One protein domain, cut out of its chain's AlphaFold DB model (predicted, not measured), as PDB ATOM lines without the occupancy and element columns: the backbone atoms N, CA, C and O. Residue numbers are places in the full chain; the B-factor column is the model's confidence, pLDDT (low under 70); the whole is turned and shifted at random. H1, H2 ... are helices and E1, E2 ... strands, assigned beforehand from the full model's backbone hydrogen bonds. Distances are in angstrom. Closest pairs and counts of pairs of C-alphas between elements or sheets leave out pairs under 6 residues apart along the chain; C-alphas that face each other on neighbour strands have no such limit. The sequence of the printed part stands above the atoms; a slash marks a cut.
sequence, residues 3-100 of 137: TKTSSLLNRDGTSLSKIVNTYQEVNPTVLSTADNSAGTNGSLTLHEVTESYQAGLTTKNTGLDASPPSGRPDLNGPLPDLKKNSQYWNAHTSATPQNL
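This is residues 3 to 100 of the 137 residues of an uncharacterized protein of Chryseobacterium elymi (UniProt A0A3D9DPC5). A long helix, H2, makes the core of a drawn-out model: the two-stranded hairpin E1 and E2 runs near part of H2 with its turn, residues 10 to 15, reaching past the helix's last residue, and H1 makes a corner with H2 at the other end. The short helix H3 packs across H2 on another side than the hairpin, after a wide loop, residues 63 to 86, that swings out from the body and comes back. The printed part has 98 residues with two named strands and three named helices, in the order E1, E2, H1, H2, H3; the sheet is E1 - E2, antiparallel, and the class is mixed, helices and strands. The whole is loose, with a radius of gyration of the C-alphas of 16.2 A, and the C-alphas span 54 by 32 by 18 A, only just elongated.

E1, residues 3 to 9, and E2, residues 16 to 23, are antiparallel neighbours and form a hairpin, with 155 degrees between their N-to-C directions. C-alphas 3 and 22 face each other at 4.4 A, and C-alphas 9 and 16 face each other at 4.7 A. N 4 and O 21 are 2.8 A apart and N 17 and O 8 are 2.8 A apart, both within hydrogen-bond range. H1, residues 28 to 38, touches H2, residues 43 to 62, with a steep tilt of 61 degrees, and they run opposite ways. The closest C-alphas of the two are those of Leu 31 and Leu 44, 5.8 A apart, and H2 touches H1 with residues 43 to 45 alone. Between H2 and E2 there are 11 pairs of C-alphas within 8 A, the closest being those of Val 20 and Gly 56, 5.9 A apart. Between H2 and E1 there are 5 such pairs, the closest being those of Thr 3 and Gly 56, 6.8 A apart. H3, residues 87 to 94, touches H2 with a steep tilt of 49 degrees, and they run opposite ways. Their closest C-alphas are those of Gln 54 and Ala 91, 4.8 A apart, and H2 touches H3 with residues 51 to 59 alone. H3 is apart from E1, E2 and H1, and E1 is apart from H1. In H1, H2 and H3 every O i to N i+4 pair is within hydrogen-bond range.

E1 begins at Thr 3, with its C-alpha at (150.354, 172.010, 201.269), and measures 20.0 A from first to last C-alpha over residues 3 to 9. E2, residues 16 to 23, is the longest strand by residues and measures 22.7 A. H1 has 11 residues, 28 to 38, and measures 15.5 A. H2, the longest helix with 20 residues, measures 28.0 A from C-alpha 43 at (163.265, 158.369, 213.840) to C-alpha 62 at (155.707, 171.912, 190.554). H3, residues 87 to 94, measures 10.5 A and ends with C-alpha 94 at (162.261, 161.352, 199.684).

The two C-alphas farthest apart are those of Gly 13 and Ser 37, 54.4 A. The printed part runs from residue 3 to residue 100 and has no cut. The links E2 to H1 and H1 to H2 are tight, E1 to E2 is short, and H2 to H3 is long, with 24 residues. The C-alphas of residues 63 to 86 lie 7 to 21 A from the mean of the C-alphas. The mean pLDDT of the printed part is 81.1, and residues 68 to 85, 18 residues, are under 70.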
ATOM      1  N   THR A   3     149.630 170.784 201.649       81.44
ATOM      2  CA  THR A   3     150.354 172.010 201.269       81.44
ATOM      3  C   THR A   3     149.417 173.143 200.845       81.44
ATOM      4  O   THR A   3     148.331 172.935 200.319       81.44
ATOM      5  N   LYS A   4     149.817 174.392 201.105       84.50
ATOM      6  CA  LYS A   4     149.084 175.597 200.702       84.50
ATOM      7  C   LYS A   4     150.036 176.600 200.075       84.50
ATOM      8  O   LYS A   4     150.958 177.085 200.733       84.50
ATOM      9  N   THR A   5     149.769 176.956 198.821       84.62
ATOM     10  CA  THR A   5     150.572 177.927 198.068       84.62
ATOM     11  C   THR A   5     149.946 179.317 198.122       84.62
ATOM     12  O   THR A   5     148.733 179.475 198.003       84.62
ATOM     13  N   SER A   6     150.779 180.341 198.284       85.81
ATOM     14  CA  SER A   6     150.410 181.752 198.143       85.81
ATOM     15  C   SER A   6     151.506 182.517 197.400       85.81
ATOM     16  O   SER A   6     152.624 182.021 197.238       85.81
ATOM     17  N   SER A   7     151.186 183.717 196.922       87.75
ATOM     18  CA  SER A   7     152.133 184.590 196.229       87.75
ATOM     19  C   SER A   7     152.318 185.889 197.002       87.75
ATOM     20  O   SER A   7     151.342 186.498 197.431       87.75
ATOM     21  N   LEU A   8     153.568 186.317 197.151       86.81
ATOM     22  CA  LEU A   8     153.917 187.650 197.630       86.81
ATOM     23  C   LEU A   8     154.445 188.488 196.476       86.81
ATOM     24  O   LEU A   8     155.305 188.022 195.733       86.81
ATOM     25  N   LEU A   9     153.976 189.730 196.367       89.94
ATOM     26  CA  LEU A   9     154.594 190.718 195.489       89.94
ATOM     27  C   LEU A   9     155.940 191.145 196.075       89.94
ATOM     28  O   LEU A   9     156.024 191.556 197.234       89.94
ATOM     29  N   ASN A  10     156.994 191.024 195.276       87.81
ATOM     30  CA  ASN A  10     158.335 191.420 195.672       87.81
ATOM     31  C   ASN A  10     158.473 192.949 195.689       87.81
ATOM     32  O   ASN A  10     157.673 193.686 195.112       87.81
ATOM     33  N   ARG A  11     159.526 193.442 196.354       88.56
ATOM     34  CA  ARG A  11     159.787 194.888 196.499       88.56
ATOM     35  C   ARG A  11     160.026 195.607 195.167       88.56
ATOM     36  O   ARG A  11     159.918 196.826 195.132       88.56
ATOM     37  N   ASP A  12     160.343 194.870 194.105       90.06
ATOM     38  CA  ASP A  12     160.484 195.399 192.744       90.06
ATOM     39  C   ASP A  12     159.137 195.717 192.066       90.06
ATOM     40  O   ASP A  12     159.126 196.257 190.962       90.06
ATOM     41  N   GLY A  13     158.008 195.370 192.698       88.06
ATOM     42  CA  GLY A  13     156.658 195.627 192.198       88.06
ATOM     43  C   GLY A  13     156.280 194.854 190.932       88.06
ATOM     44  O   GLY A  13     155.218 195.110 190.370       88.06
ATOM     45  N   THR A  14     157.120 193.926 190.470       89.94
ATOM     46  CA  THR A  14     156.960 193.260 189.166       89.94
ATOM     47  C   THR A  14     157.140 191.750 189.227       89.94
ATOM     48  O   THR A  14     156.664 191.052 188.331       89.94
ATOM     49  N   SER A  15     157.759 191.217 190.283       87.75
ATOM     50  CA  SER A  15     157.937 189.779 190.460       87.75
ATOM     51  C   SER A  15     157.155 189.229 191.658       87.75
ATOM     52  O   SER A  15     156.898 189.921 192.645       87.75
ATOM     53  N   LEU A  16     156.744 187.961 191.562       87.00
ATOM     54  CA  LEU A  16     156.035 187.243 192.621       87.00
ATOM     55  C   LEU A  16     156.935 186.162 193.226       87.00
ATOM     56  O   LEU A  16     157.495 185.334 192.507       87.00
ATOM     57  N   SER A  17     157.010 186.109 194.553       85.12
ATOM     58  CA  SER A  17     157.593 184.987 195.290       85.12
ATOM     59  C   SER A  17     156.513 183.981 195.668       85.12
ATOM     60  O   SER A  17     155.477 184.350 196.220       85.12
ATOM     61  N   LYS A  18     156.759 182.691 195.411       86.38
ATOM     62  CA  LYS A  18     155.895 181.608 195.903       86.38
ATOM     63  C   LYS A  18     156.231 181.294 197.358       86.38
ATOM     64  O   LYS A  18     157.363 180.918 197.660       86.38
ATOM     65  N   ILE A  19     155.232 181.381 198.229       88.69
ATOM     66  CA  ILE A  19     155.268 180.813 199.577       88.69
ATOM     67  C   ILE A  19     154.501 179.502 199.553       88.69
ATOM     68  O   ILE A  19     153.349 179.467 199.123       88.69
ATOM     69  N   VAL A  20     155.122 178.453 200.079       89.31
ATOM     70  CA  VAL A  20     154.469 177.171 200.337       89.31
ATOM     71  C   VAL A  20     154.475 176.938 201.838       89.31
ATOM     72  O   VAL A  20     155.537 176.925 202.454       89.31
ATOM     73  N   ASN A  21     153.288 176.767 202.410       89.62
ATOM     74  CA  ASN A  21     153.114 176.292 203.777       89.62
ATOM     75  C   ASN A  21     152.774 174.808 203.728       89.62
ATOM     76  O   ASN A  21     151.993 174.391 202.871       89.62
ATOM     77  N   THR A  22     153.326 174.030 204.647       90.00
ATOM     78  CA  THR A  22     153.023 172.607 204.779       90.00
ATOM     79  C   THR A  22     152.487 172.313 206.170       90.00
ATOM     80  O   THR A  22     152.788 173.017 207.134       90.00
ATOM     81  N   TYR A  23     151.668 171.271 206.263       86.31
ATOM     82  CA  TYR A  23     151.137 170.766 207.520       86.31
ATOM     83  C   TYR A  23     151.377 169.264 207.571       86.31
ATOM     84  O   TYR A  23     151.020 168.554 206.628       86.31
ATOM     85  N   GLN A  24     151.963 168.792 208.667       87.00
ATOM     86  CA  GLN A  24     152.068 167.373 208.978       87.00
ATOM     87  C   GLN A  24     151.523 167.122 210.372       87.00
ATOM     88  O   GLN A  24     151.811 167.873 211.303       87.00
ATOM     89  N   GLU A  25     150.706 166.082 210.486       84.12
ATOM     90  CA  GLU A  25     150.236 165.615 211.778       84.12
ATOM     91  C   GLU A  25     151.356 164.820 212.442       84.12
ATOM     92  O   GLU A  25     151.923 163.914 211.840       84.12
ATOM     93  N   VAL A  26     151.680 165.175 213.680       87.50
ATOM     94  CA  VAL A  26     152.656 164.458 214.496       87.50
ATOM     95  C   VAL A  26     151.946 164.047 215.773       87.50
ATOM     96  O   VAL A  26     151.544 164.905 216.559       87.50
ATOM     97  N   ASN A  27     151.809 162.739 215.989       87.31
ATOM     98  CA  ASN A  27     151.340 162.194 217.258       87.31
ATOM     99  C   ASN A  27     152.554 161.747 218.092       87.31
ATOM    100  O   ASN A  27     153.016 160.614 217.948       87.31
ATOM    101  N   PRO A  28     153.101 162.612 218.965       88.12
ATOM    102  CA  PRO A  28     154.359 162.329 219.650       88.12
ATOM    103  C   PRO A  28     154.274 161.084 220.535       88.12
ATOM    104  O   PRO A  28     155.265 160.375 220.685       88.12
ATOM    105  N   THR A  29     153.103 160.787 221.096       89.38
ATOM    106  CA  THR A  29     152.885 159.615 221.944       89.38
ATOM    107  C   THR A  29     152.959 158.329 221.121       89.38
ATOM    108  O   THR A  29     153.719 157.434 221.480       89.38
ATOM    109  N   VAL A  30     152.263 158.249 219.984       85.12
ATOM    110  CA  VAL A  30     152.316 157.067 219.099       85.12
ATOM    111  C   VAL A  30     153.722 156.862 218.533       85.12
ATOM    112  O   VAL A  30     154.266 155.761 218.632       85.12
ATOM    113  N   LEU A  31     154.334 157.919 217.984       89.50
ATOM    114  CA  LEU A  31     155.643 157.815 217.332       89.50
ATOM    115  C   LEU A  31     156.747 157.439 218.326       89.50
ATOM    116  O   LEU A  31     157.548 156.558 218.034       89.50
ATOM    117  N   SER A  32     156.763 158.047 219.518       91.31
ATOM    118  CA  SER A  32     157.763 157.709 220.539       91.31
ATOM    119  C   SER A  32     157.597 156.289 221.073       91.31
ATOM    120  O   SER A  32     158.593 155.596 221.254       91.31
ATOM    121  N   THR A  33     156.367 155.814 221.284       89.69
ATOM    122  CA  THR A  33     156.124 154.427 221.708       89.69
ATOM    123  C   THR A  33     156.600 153.422 220.661       89.69
ATOM    124  O   THR A  33     157.251 152.437 221.012       89.69
ATOM    125  N   ALA A  34     156.336 153.683 219.380       86.88
ATOM    126  CA  ALA A  34     156.824 152.844 218.295       86.88
ATOM    127  C   ALA A  34     158.356 152.861 218.195       86.88
ATOM    128  O   ALA A  34     158.974 151.796 218.214       86.88
ATOM    129  N   ASP A  35     158.971 154.044 218.183       91.19
ATOM    130  CA  ASP A  35     160.427 154.197 218.156       91.19
ATOM    131  C   ASP A  35     161.099 153.468 219.332       91.19
ATOM    132  O   ASP A  35     162.065 152.729 219.141       91.19
ATOM    133  N   ASN A  36     160.558 153.616 220.547       91.06
ATOM    134  CA  ASN A  36     161.066 152.942 221.743       91.06
ATOM    135  C   ASN A  36     160.987 151.413 221.607       91.06
ATOM    136  O   ASN A  36     161.917 150.718 222.015       91.06
ATOM    137  N   SER A  37     159.909 150.887 221.010       87.06
ATOM    138  CA  SER A  37     159.736 149.440 220.804       87.06
ATOM    139  C   SER A  37     160.790 148.826 219.874       87.06
ATOM    140  O   SER A  37     161.059 147.629 219.967       87.06
ATOM    141  N   ALA A  38     161.421 149.641 219.021       85.69
ATOM    142  CA  ALA A  38     162.471 149.217 218.097       85.69
ATOM    143  C   ALA A  38     163.872 149.752 218.441       85.69
ATOM    144  O   ALA A  38     164.834 149.424 217.747       85.69
ATOM    145  N   GLY A  39     164.008 150.571 219.489       90.62
ATOM    146  CA  GLY A  39     165.273 151.207 219.868       90.62
ATOM    147  C   GLY A  39     165.727 152.328 218.923       90.62
ATOM    148  O   GLY A  39     166.927 152.553 218.776       90.62
ATOM    149  N   THR A  40     164.795 153.028 218.270       92.50
ATOM    150  CA  THR A  40     165.066 154.019 217.212       92.50
ATOM    151  C   THR A  40     164.514 155.410 217.533       92.50
ATOM    152  O   THR A  40     163.861 156.049 216.712       92.50
ATOM    153  N   ASN A  41     164.764 155.890 218.747       93.69
ATOM    154  CA  ASN A  41     164.175 157.115 219.299       93.69
ATOM    155  C   ASN A  41     164.253 158.333 218.361       93.69
ATOM    156  O   ASN A  41     165.337 158.783 217.991       93.69
ATOM    157  N   GLY A  42     163.087 158.899 218.032       93.19
ATOM    158  CA  GLY A  42     162.931 160.120 217.242       93.19
ATOM    159  C   GLY A  42     162.921 159.898 215.730       93.19
ATOM    160  O   GLY A  42     162.688 160.852 214.985       93.19
ATOM    161  N   SER A  43     163.152 158.671 215.263       94.56
ATOM    162  CA  SER A  43     163.265 158.369 213.840       94.56
ATOM    163  C   SER A  43     161.964 158.609 213.080       94.56
ATOM    164  O   SER A  43     161.988 159.221 212.012       94.56
ATOM    165  N   LEU A  44     160.823 158.233 213.660       92.62
ATOM    166  CA  LEU A  44     159.530 158.458 213.030       92.62
ATOM    167  C   LEU A  44     159.143 159.937 213.057       92.62
ATOM    168  O   LEU A  44     158.650 160.454 212.065       92.62
ATOM    169  N   THR A  45     159.449 160.667 214.132       94.56
ATOM    170  CA  THR A  45     159.232 162.127 214.143       94.56
ATOM    171  C   THR A  45     160.075 162.819 213.068       94.56
ATOM    172  O   THR A  45     159.590 163.715 212.378       94.56
ATOM    173  N   LEU A  46     161.328 162.391 212.886       95.62
ATOM    174  CA  LEU A  46     162.189 162.904 211.824       95.62
ATOM    175  C   LEU A  46     161.642 162.562 210.430       95.62
ATOM    176  O   LEU A  46     161.682 163.418 209.544       95.62
ATOM    177  N   HIS A  47     161.095 161.357 210.241       94.25
ATOM    178  CA  HIS A  47     160.396 160.976 209.013       94.25
ATOM    179  C   HIS A  47     159.243 161.945 208.709       94.25
ATOM    180  O   HIS A  47     159.266 162.588 207.663       94.25
ATOM    181  N   GLU A  48     158.317 162.157 209.650       92.25
ATOM    182  CA  GLU A  48     157.169 163.058 209.454       92.25
ATOM    183  C   GLU A  48     157.601 164.498 209.110       92.25
ATOM    184  O   GLU A  48     157.081 165.137 208.189       92.25
ATOM    185  N   VAL A  49     158.599 165.029 209.825       94.81
ATOM    186  CA  VAL A  49     159.111 166.390 209.590       94.81
ATOM    187  C   VAL A  49     159.765 166.507 208.212       94.81
ATOM    188  O   VAL A  49     159.543 167.490 207.498       94.81
ATOM    189  N   THR A  50     160.570 165.518 207.823       96.12
ATOM    190  CA  THR A  50     161.258 165.544 206.527       96.12
ATOM    191  C   THR A  50     160.310 165.286 205.363       96.12
ATOM    192  O   THR A  50     160.477 165.924 204.326       96.12
ATOM    193  N   GLU A  51     159.265 164.478 205.534       93.44
ATOM    194  CA  GLU A  51     158.177 164.339 204.563       93.44
ATOM    195  C   GLU A  51     157.517 165.700 204.287       93.44
ATOM    196  O   GLU A  51     157.415 166.121 203.132       93.44
ATOM    197  N   SER A  52     157.170 166.446 205.342       92.94
ATOM    198  CA  SER A  52     156.581 167.786 205.214       92.94
ATOM    199  C   SER A  52     157.498 168.760 204.469       92.94
ATOM    200  O   SER A  52     157.056 169.518 203.601       92.94
ATOM    201  N   TYR A  53     158.797 168.722 204.769       95.00
ATOM    202  CA  TYR A  53     159.792 169.534 204.078       95.00
ATOM    203  C   TYR A  53     159.884 169.186 202.581       95.00
ATOM    204  O   TYR A  53     159.856 170.085 201.734       95.00
ATOM    205  N   GLN A  54     159.934 167.894 202.240       95.19
ATOM    206  CA  GLN A  54     159.992 167.436 200.848       95.19
ATOM    207  C   GLN A  54     158.711 167.762 200.076       95.19
ATOM    208  O   GLN A  54     158.776 168.152 198.906       95.19
ATOM    209  N   ALA A  55     157.550 167.698 200.728       91.69
ATOM    210  CA  ALA A  55     156.293 168.180 200.170       91.69
ATOM    211  C   ALA A  55     156.357 169.677 199.848       91.69
ATOM    212  O   ALA A  55     155.970 170.092 198.754       91.69
ATOM    213  N   GLY A  56     156.925 170.483 200.748       92.25
ATOM    214  CA  GLY A  56     157.118 171.917 200.539       92.25
ATOM    215  C   GLY A  56     157.989 172.223 199.322       92.25
ATOM    216  O   GLY A  56     157.610 173.031 198.470       92.25
ATOM    217  N   LEU A  57     159.131 171.538 199.194       93.50
ATOM    218  CA  LEU A  57     160.014 171.658 198.029       93.50
ATOM    219  C   LEU A  57     159.316 171.234 196.735       93.50
ATOM    220  O   LEU A  57     159.367 171.948 195.731       93.50
ATOM    221  N   THR A  58     158.624 170.100 196.767       89.69
ATOM    222  CA  THR A  58     157.921 169.542 195.609       89.69
ATOM    223  C   THR A  58     156.816 170.475 195.126       89.69
ATOM    224  O   THR A  58     156.770 170.814 193.940       89.69
ATOM    225  N   THR A  59     155.968 170.971 196.027       89.56
ATOM    226  CA  THR A  59     154.917 171.941 195.694       89.56
ATOM    227  C   THR A  59     155.511 173.261 195.214       89.56
ATOM    228  O   THR A  59     155.003 173.849 194.260       89.56
ATOM    229  N   LYS A  60     156.620 173.730 195.798       88.94
ATOM    230  CA  LYS A  60     157.284 174.962 195.345       88.94
ATOM    231  C   LYS A  60     157.760 174.847 193.895       88.94
ATOM    232  O   LYS A  60     157.579 175.790 193.121       88.94
ATOM    233  N   ASN A  61     158.309 173.689 193.529       87.50
ATOM    234  CA  ASN A  61     158.849 173.421 192.199       87.50
ATOM    235  C   ASN A  61     157.755 173.158 191.156       87.50
ATOM    236  O   ASN A  61     157.836 173.665 190.041       87.50
ATOM    237  N   THR A  62     156.723 172.393 191.510       86.44
ATOM    238  CA  THR A  62     155.707 171.912 190.554       86.44
ATOM    239  C   THR A  62     154.422 172.739 190.554       86.44
ATOM    240  O   THR A  62     153.691 172.744 189.570       86.44
ATOM    241  N   GLY A  63     154.124 173.442 191.649       83.94
ATOM    242  CA  GLY A  63     152.820 174.060 191.900       83.94
ATOM    243  C   GLY A  63     151.717 173.070 192.291       83.94
ATOM    244  O   GLY A  63     150.584 173.498 192.487       83.94
ATOM    245  N   LEU A  64     152.028 171.775 192.405       83.19
ATOM    246  CA  LEU A  64     151.068 170.724 192.729       83.19
ATOM    247  C   LEU A  64     151.043 170.446 194.233       83.19
ATOM    248  O   LEU A  64     152.085 170.426 194.892       83.19
ATOM    249  N   ASP A  65     149.846 170.215 194.765       82.19
ATOM    250  CA  ASP A  65     149.642 169.845 196.164       82.19
ATOM    251  C   ASP A  65     150.220 168.444 196.444       82.19
ATOM    252  O   ASP A  65     150.090 167.532 195.623       82.19
ATOM    253  N   ALA A  66     150.876 168.289 197.595       81.88
ATOM    254  CA  ALA A  66     151.444 167.027 198.070       81.88
ATOM    255  C   ALA A  66     150.574 166.331 199.126       81.88
ATOM    256  O   ALA A  66     151.016 165.390 199.775       81.88
ATOM    257  N   SER A  67     149.327 166.759 199.287       75.12
ATOM    258  CA  SER A  67     148.330 166.079 200.106       75.12
ATOM    259  C   SER A  67     148.146 164.632 199.636       75.12
ATOM    260  O   SER A  67     148.204 164.356 198.428       75.12
ATOM    261  N   PRO A  68     147.920 163.687 200.566       67.38
ATOM    262  CA  PRO A  68     147.596 162.321 200.194       67.38
ATOM    263  C   PRO A  68     146.345 162.320 199.301       67.38
ATOM    264  O   PRO A  68     145.443 163.138 199.509       67.38
ATOM    265  N   PRO A  69     146.274 161.432 198.294       60.09
ATOM    266  CA  PRO A  69     145.077 161.302 197.472       60.09
ATOM    267  C   PRO A  69     143.847 161.033 198.352       60.09
ATOM    268  O   PRO A  69     143.948 160.405 199.405       60.09
ATOM    269  N   SER A  70     142.678 161.517 197.928       47.47
ATOM    270  CA  SER A  70     141.417 161.279 198.635       47.47
ATOM    271  C   SER A  70     141.174 159.773 198.772       47.47
ATOM    272  O   SER A  70     141.014 159.081 197.768       47.47
ATOM    273  N   GLY A  71     141.162 159.279 200.008       48.00
ATOM    274  CA  GLY A  71     141.194 157.850 200.309       48.00
ATOM    275  C   GLY A  71     142.410 157.545 201.171       48.00
ATOM    276  O   GLY A  71     143.546 157.557 200.706       48.00
ATOM    277  N   ARG A  72     142.156 157.316 202.457       48.88
ATOM    278  CA  ARG A  72     143.168 157.013 203.470       48.88
ATOM    279  C   ARG A  72     144.070 155.848 203.004       48.88
ATOM    280  O   ARG A  72     143.549 154.753 202.788       48.88
ATOM    281  N   PRO A  73     145.389 156.054 202.809       47.16
ATOM    282  CA  PRO A  73     146.303 155.001 202.346       47.16
ATOM    283  C   PRO A  73     146.555 153.878 203.363       47.16
ATOM    284  O   PRO A  73     147.178 152.879 203.006       47.16
ATOM    285  N   ASP A  74     146.140 154.074 204.615       47.81
ATOM    286  CA  ASP A  74     146.559 153.333 205.808       47.81
ATOM    287  C   ASP A  74     145.601 152.202 206.222       47.81
ATOM    288  O   ASP A  74     146.051 151.218 206.803       47.81
ATOM    289  N   LEU A  75     144.305 152.284 205.894       41.97
ATOM    290  CA  LEU A  75     143.308 151.362 206.462       41.97
ATOM    291  C   LEU A  75     142.925 150.149 205.594       41.97
ATOM    292  O   LEU A  75     142.377 149.195 206.138       41.97
ATOM    293  N   ASN A  76     143.222 150.113 204.286       36.16
ATOM    294  CA  ASN A  76     142.751 149.031 203.398       36.16
ATOM    295  C   ASN A  76     143.803 148.548 202.377       36.16
ATOM    296  O   ASN A  76     143.667 148.789 201.180       36.16
ATOM    297  N   GLY A  77     144.814 147.804 202.838       40.12
ATOM    298  CA  GLY A  77     145.668 146.966 201.976       40.12
ATOM    299  C   GLY A  77     146.478 147.706 200.889       40.12
ATOM    300  O   GLY A  77     146.526 148.937 200.855       40.12
ATOM    301  N   PRO A  78     147.190 146.977 200.003       36.94
ATOM    302  CA  PRO A  78     147.910 147.602 198.897       36.94
ATOM    303  C   PRO A  78     146.909 148.302 197.966       36.94
ATOM    304  O   PRO A  78     146.091 147.647 197.327       36.94
ATOM    305  N   LEU A  79     146.962 149.639 197.918       45.91
ATOM    306  CA  LEU A  79     146.088 150.444 197.058       45.91
ATOM    307  C   LEU A  79     146.149 149.966 195.590       45.91
ATOM    308  O   LEU A  79     147.254 149.791 195.066       45.91
ATOM    309  N   PRO A  80     145.000 149.865 194.895       39.69
ATOM    310  CA  PRO A  80     144.971 149.793 193.444       39.69
ATOM    311  C   PRO A  80     145.433 151.142 192.867       39.69
ATOM    312  O   PRO A  80     144.806 152.168 193.110       39.69
ATOM    313  N   ASP A  81     146.567 151.130 192.163       46.56
ATOM    314  CA  ASP A  81     147.081 152.094 191.167       46.56
ATOM    315  C   ASP A  81     147.120 153.617 191.439       46.56
ATOM    316  O   ASP A  81     147.741 154.349 190.670       46.56
ATOM    317  N   LEU A  82     146.610 154.137 192.557       44.56
ATOM    318  CA  LEU A  82     146.689 155.571 192.891       44.56
ATOM    319  C   LEU A  82     148.063 155.999 193.450       44.56
ATOM    320  O   LEU A  82     148.290 157.183 193.703       44.56
ATOM    321  N   LYS A  83     148.992 155.048 193.652       48.97
ATOM    322  CA  LYS A  83     150.271 155.272 194.356       48.97
ATOM    323  C   LYS A  83     151.437 155.772 193.506       48.97
ATOM    324  O   LYS A  83     152.379 156.303 194.076       48.97
ATOM    325  N   LYS A  84     151.453 155.613 192.182       49.31
ATOM    326  CA  LYS A  84     152.731 155.792 191.460       49.31
ATOM    327  C   LYS A  84     153.114 157.229 191.097       49.31
ATOM    328  O   LYS A  84     154.293 157.457 190.885       49.31
ATOM    329  N   ASN A  85     152.175 158.182 191.077       56.50
ATOM    330  CA  ASN A  85     152.436 159.542 190.570       56.50
ATOM    331  C   ASN A  85     151.902 160.689 191.455       56.50
ATOM    332  O   ASN A  85     151.792 161.818 190.973       56.50
ATOM    333  N   SER A  86     151.540 160.451 192.723       74.62
ATOM    334  CA  SER A  86     151.134 161.563 193.599       74.62
ATOM    335  C   SER A  86     152.356 162.257 194.206       74.62
ATOM    336  O   SER A  86     153.338 161.614 194.575       74.62
ATOM    337  N   GLN A  87     152.288 163.584 194.346       83.94
ATOM    338  CA  GLN A  87     153.356 164.353 194.995       83.94
ATOM    339  C   GLN A  87     153.533 163.962 196.472       83.94
ATOM    340  O   GLN A  87     154.637 164.072 196.999       83.94
ATOM    341  N   TYR A  88     152.481 163.424 197.102       83.62
ATOM    342  CA  TYR A  88     152.556 162.771 198.409       83.62
ATOM    343  C   TYR A  88     153.591 161.639 198.428       83.62
ATOM    344  O   TYR A  88     154.492 161.655 199.257       83.62
ATOM    345  N   TRP A  89     153.510 160.677 197.496       84.81
ATOM    346  CA  TRP A  89     154.437 159.538 197.478       84.81
ATOM    347  C   TRP A  89     155.867 159.960 197.155       84.81
ATOM    348  O   TRP A  89     156.808 159.416 197.732       84.81
ATOM    349  N   ASN A  90     156.041 160.965 196.295       86.38
ATOM    350  CA  ASN A  90     157.355 161.550 196.030       86.38
ATOM    351  C   ASN A  90     157.962 162.160 197.303       86.38
ATOM    352  O   ASN A  90     159.125 161.906 197.607       86.38
ATOM    353  N   ALA A  91     157.174 162.923 198.065       89.38
ATOM    354  CA  ALA A  91     157.611 163.503 199.332       89.38
ATOM    355  C   ALA A  91     157.915 162.426 200.386       89.38
ATOM    356  O   ALA A  91     158.997 162.445 200.968       89.38
ATOM    357  N   HIS A  92     157.014 161.456 200.560       88.81
ATOM    358  CA  HIS A  92     157.146 160.345 201.508       88.81
ATOM    359  C   HIS A  92     158.406 159.509 201.246       88.81
ATOM    360  O   HIS A  92     159.191 159.240 202.150       88.81
ATOM    361  N   THR A  93     158.657 159.142 199.987       89.25
ATOM    362  CA  THR A  93     159.840 158.345 199.614       89.25
ATOM    363  C   THR A  93     161.150 159.135 199.637       89.25
ATOM    364  O   THR A  93     162.213 158.531 199.744       89.25
ATOM    365  N   SER A  94     161.088 160.469 199.564       92.31
ATOM    366  CA  SER A  94     162.261 161.352 199.684       92.31
ATOM    367  C   SER A  94     162.568 161.762 201.130       92.31
ATOM    368  O   SER A  94     163.593 162.402 201.381       92.31
ATOM    369  N   ALA A  95     161.675 161.458 202.074       93.31
ATOM    370  CA  ALA A  95     161.872 161.721 203.492       93.31
ATOM    371  C   ALA A  95     162.997 160.844 204.068       93.31
ATOM    372  O   ALA A  95     163.450 159.877 203.449       93.31
ATOM    373  N   THR A  96     163.449 161.156 205.286       95.00
ATOM    374  CA  THR A  96     164.290 160.221 206.048       95.00
ATOM    375  C   THR A  96     163.575 158.867 206.125       95.00
ATOM    376  O   THR A  96     162.387 158.867 206.432       95.00
ATOM    377  N   PRO A  97     164.235 157.724 205.847       90.94
ATOM    378  CA  PRO A  97     163.546 156.442 205.749       90.94
ATOM    379  C   PRO A  97     162.700 156.121 206.981       90.94
ATOM    380  O   PRO A  97     163.200 156.149 208.106       90.94
ATOM    381  N   GLN A  98     161.433 155.775 206.749       87.56
ATOM    382  CA  GLN A  98     160.580 155.221 207.789       87.56
ATOM    383  C   GLN A  98     161.113 153.829 208.139       87.56
ATOM    384  O   GLN A  98     161.127 152.921 207.310       87.56
ATOM    385  N   ASN A  99     161.610 153.666 209.356       83.25
ATOM    386  CA  ASN A  99     162.238 152.429 209.816       83.25
ATOM    387  C   ASN A  99     161.255 151.445 210.464       83.25
ATOM    388  O   ASN A  99     161.636 150.313 210.758       83.25
ATOM    389  N   LEU A 100     160.006 151.863 210.673       83.38
ATOM    390  CA  LEU A 100     158.932 151.051 211.225       83.38
ATOM    391  C   LEU A 100     157.626 151.325 210.497       83.38
ATOM    392  O   LEU A 100     157.268 152.470 210.247       83.38
TER     393      LEU A 100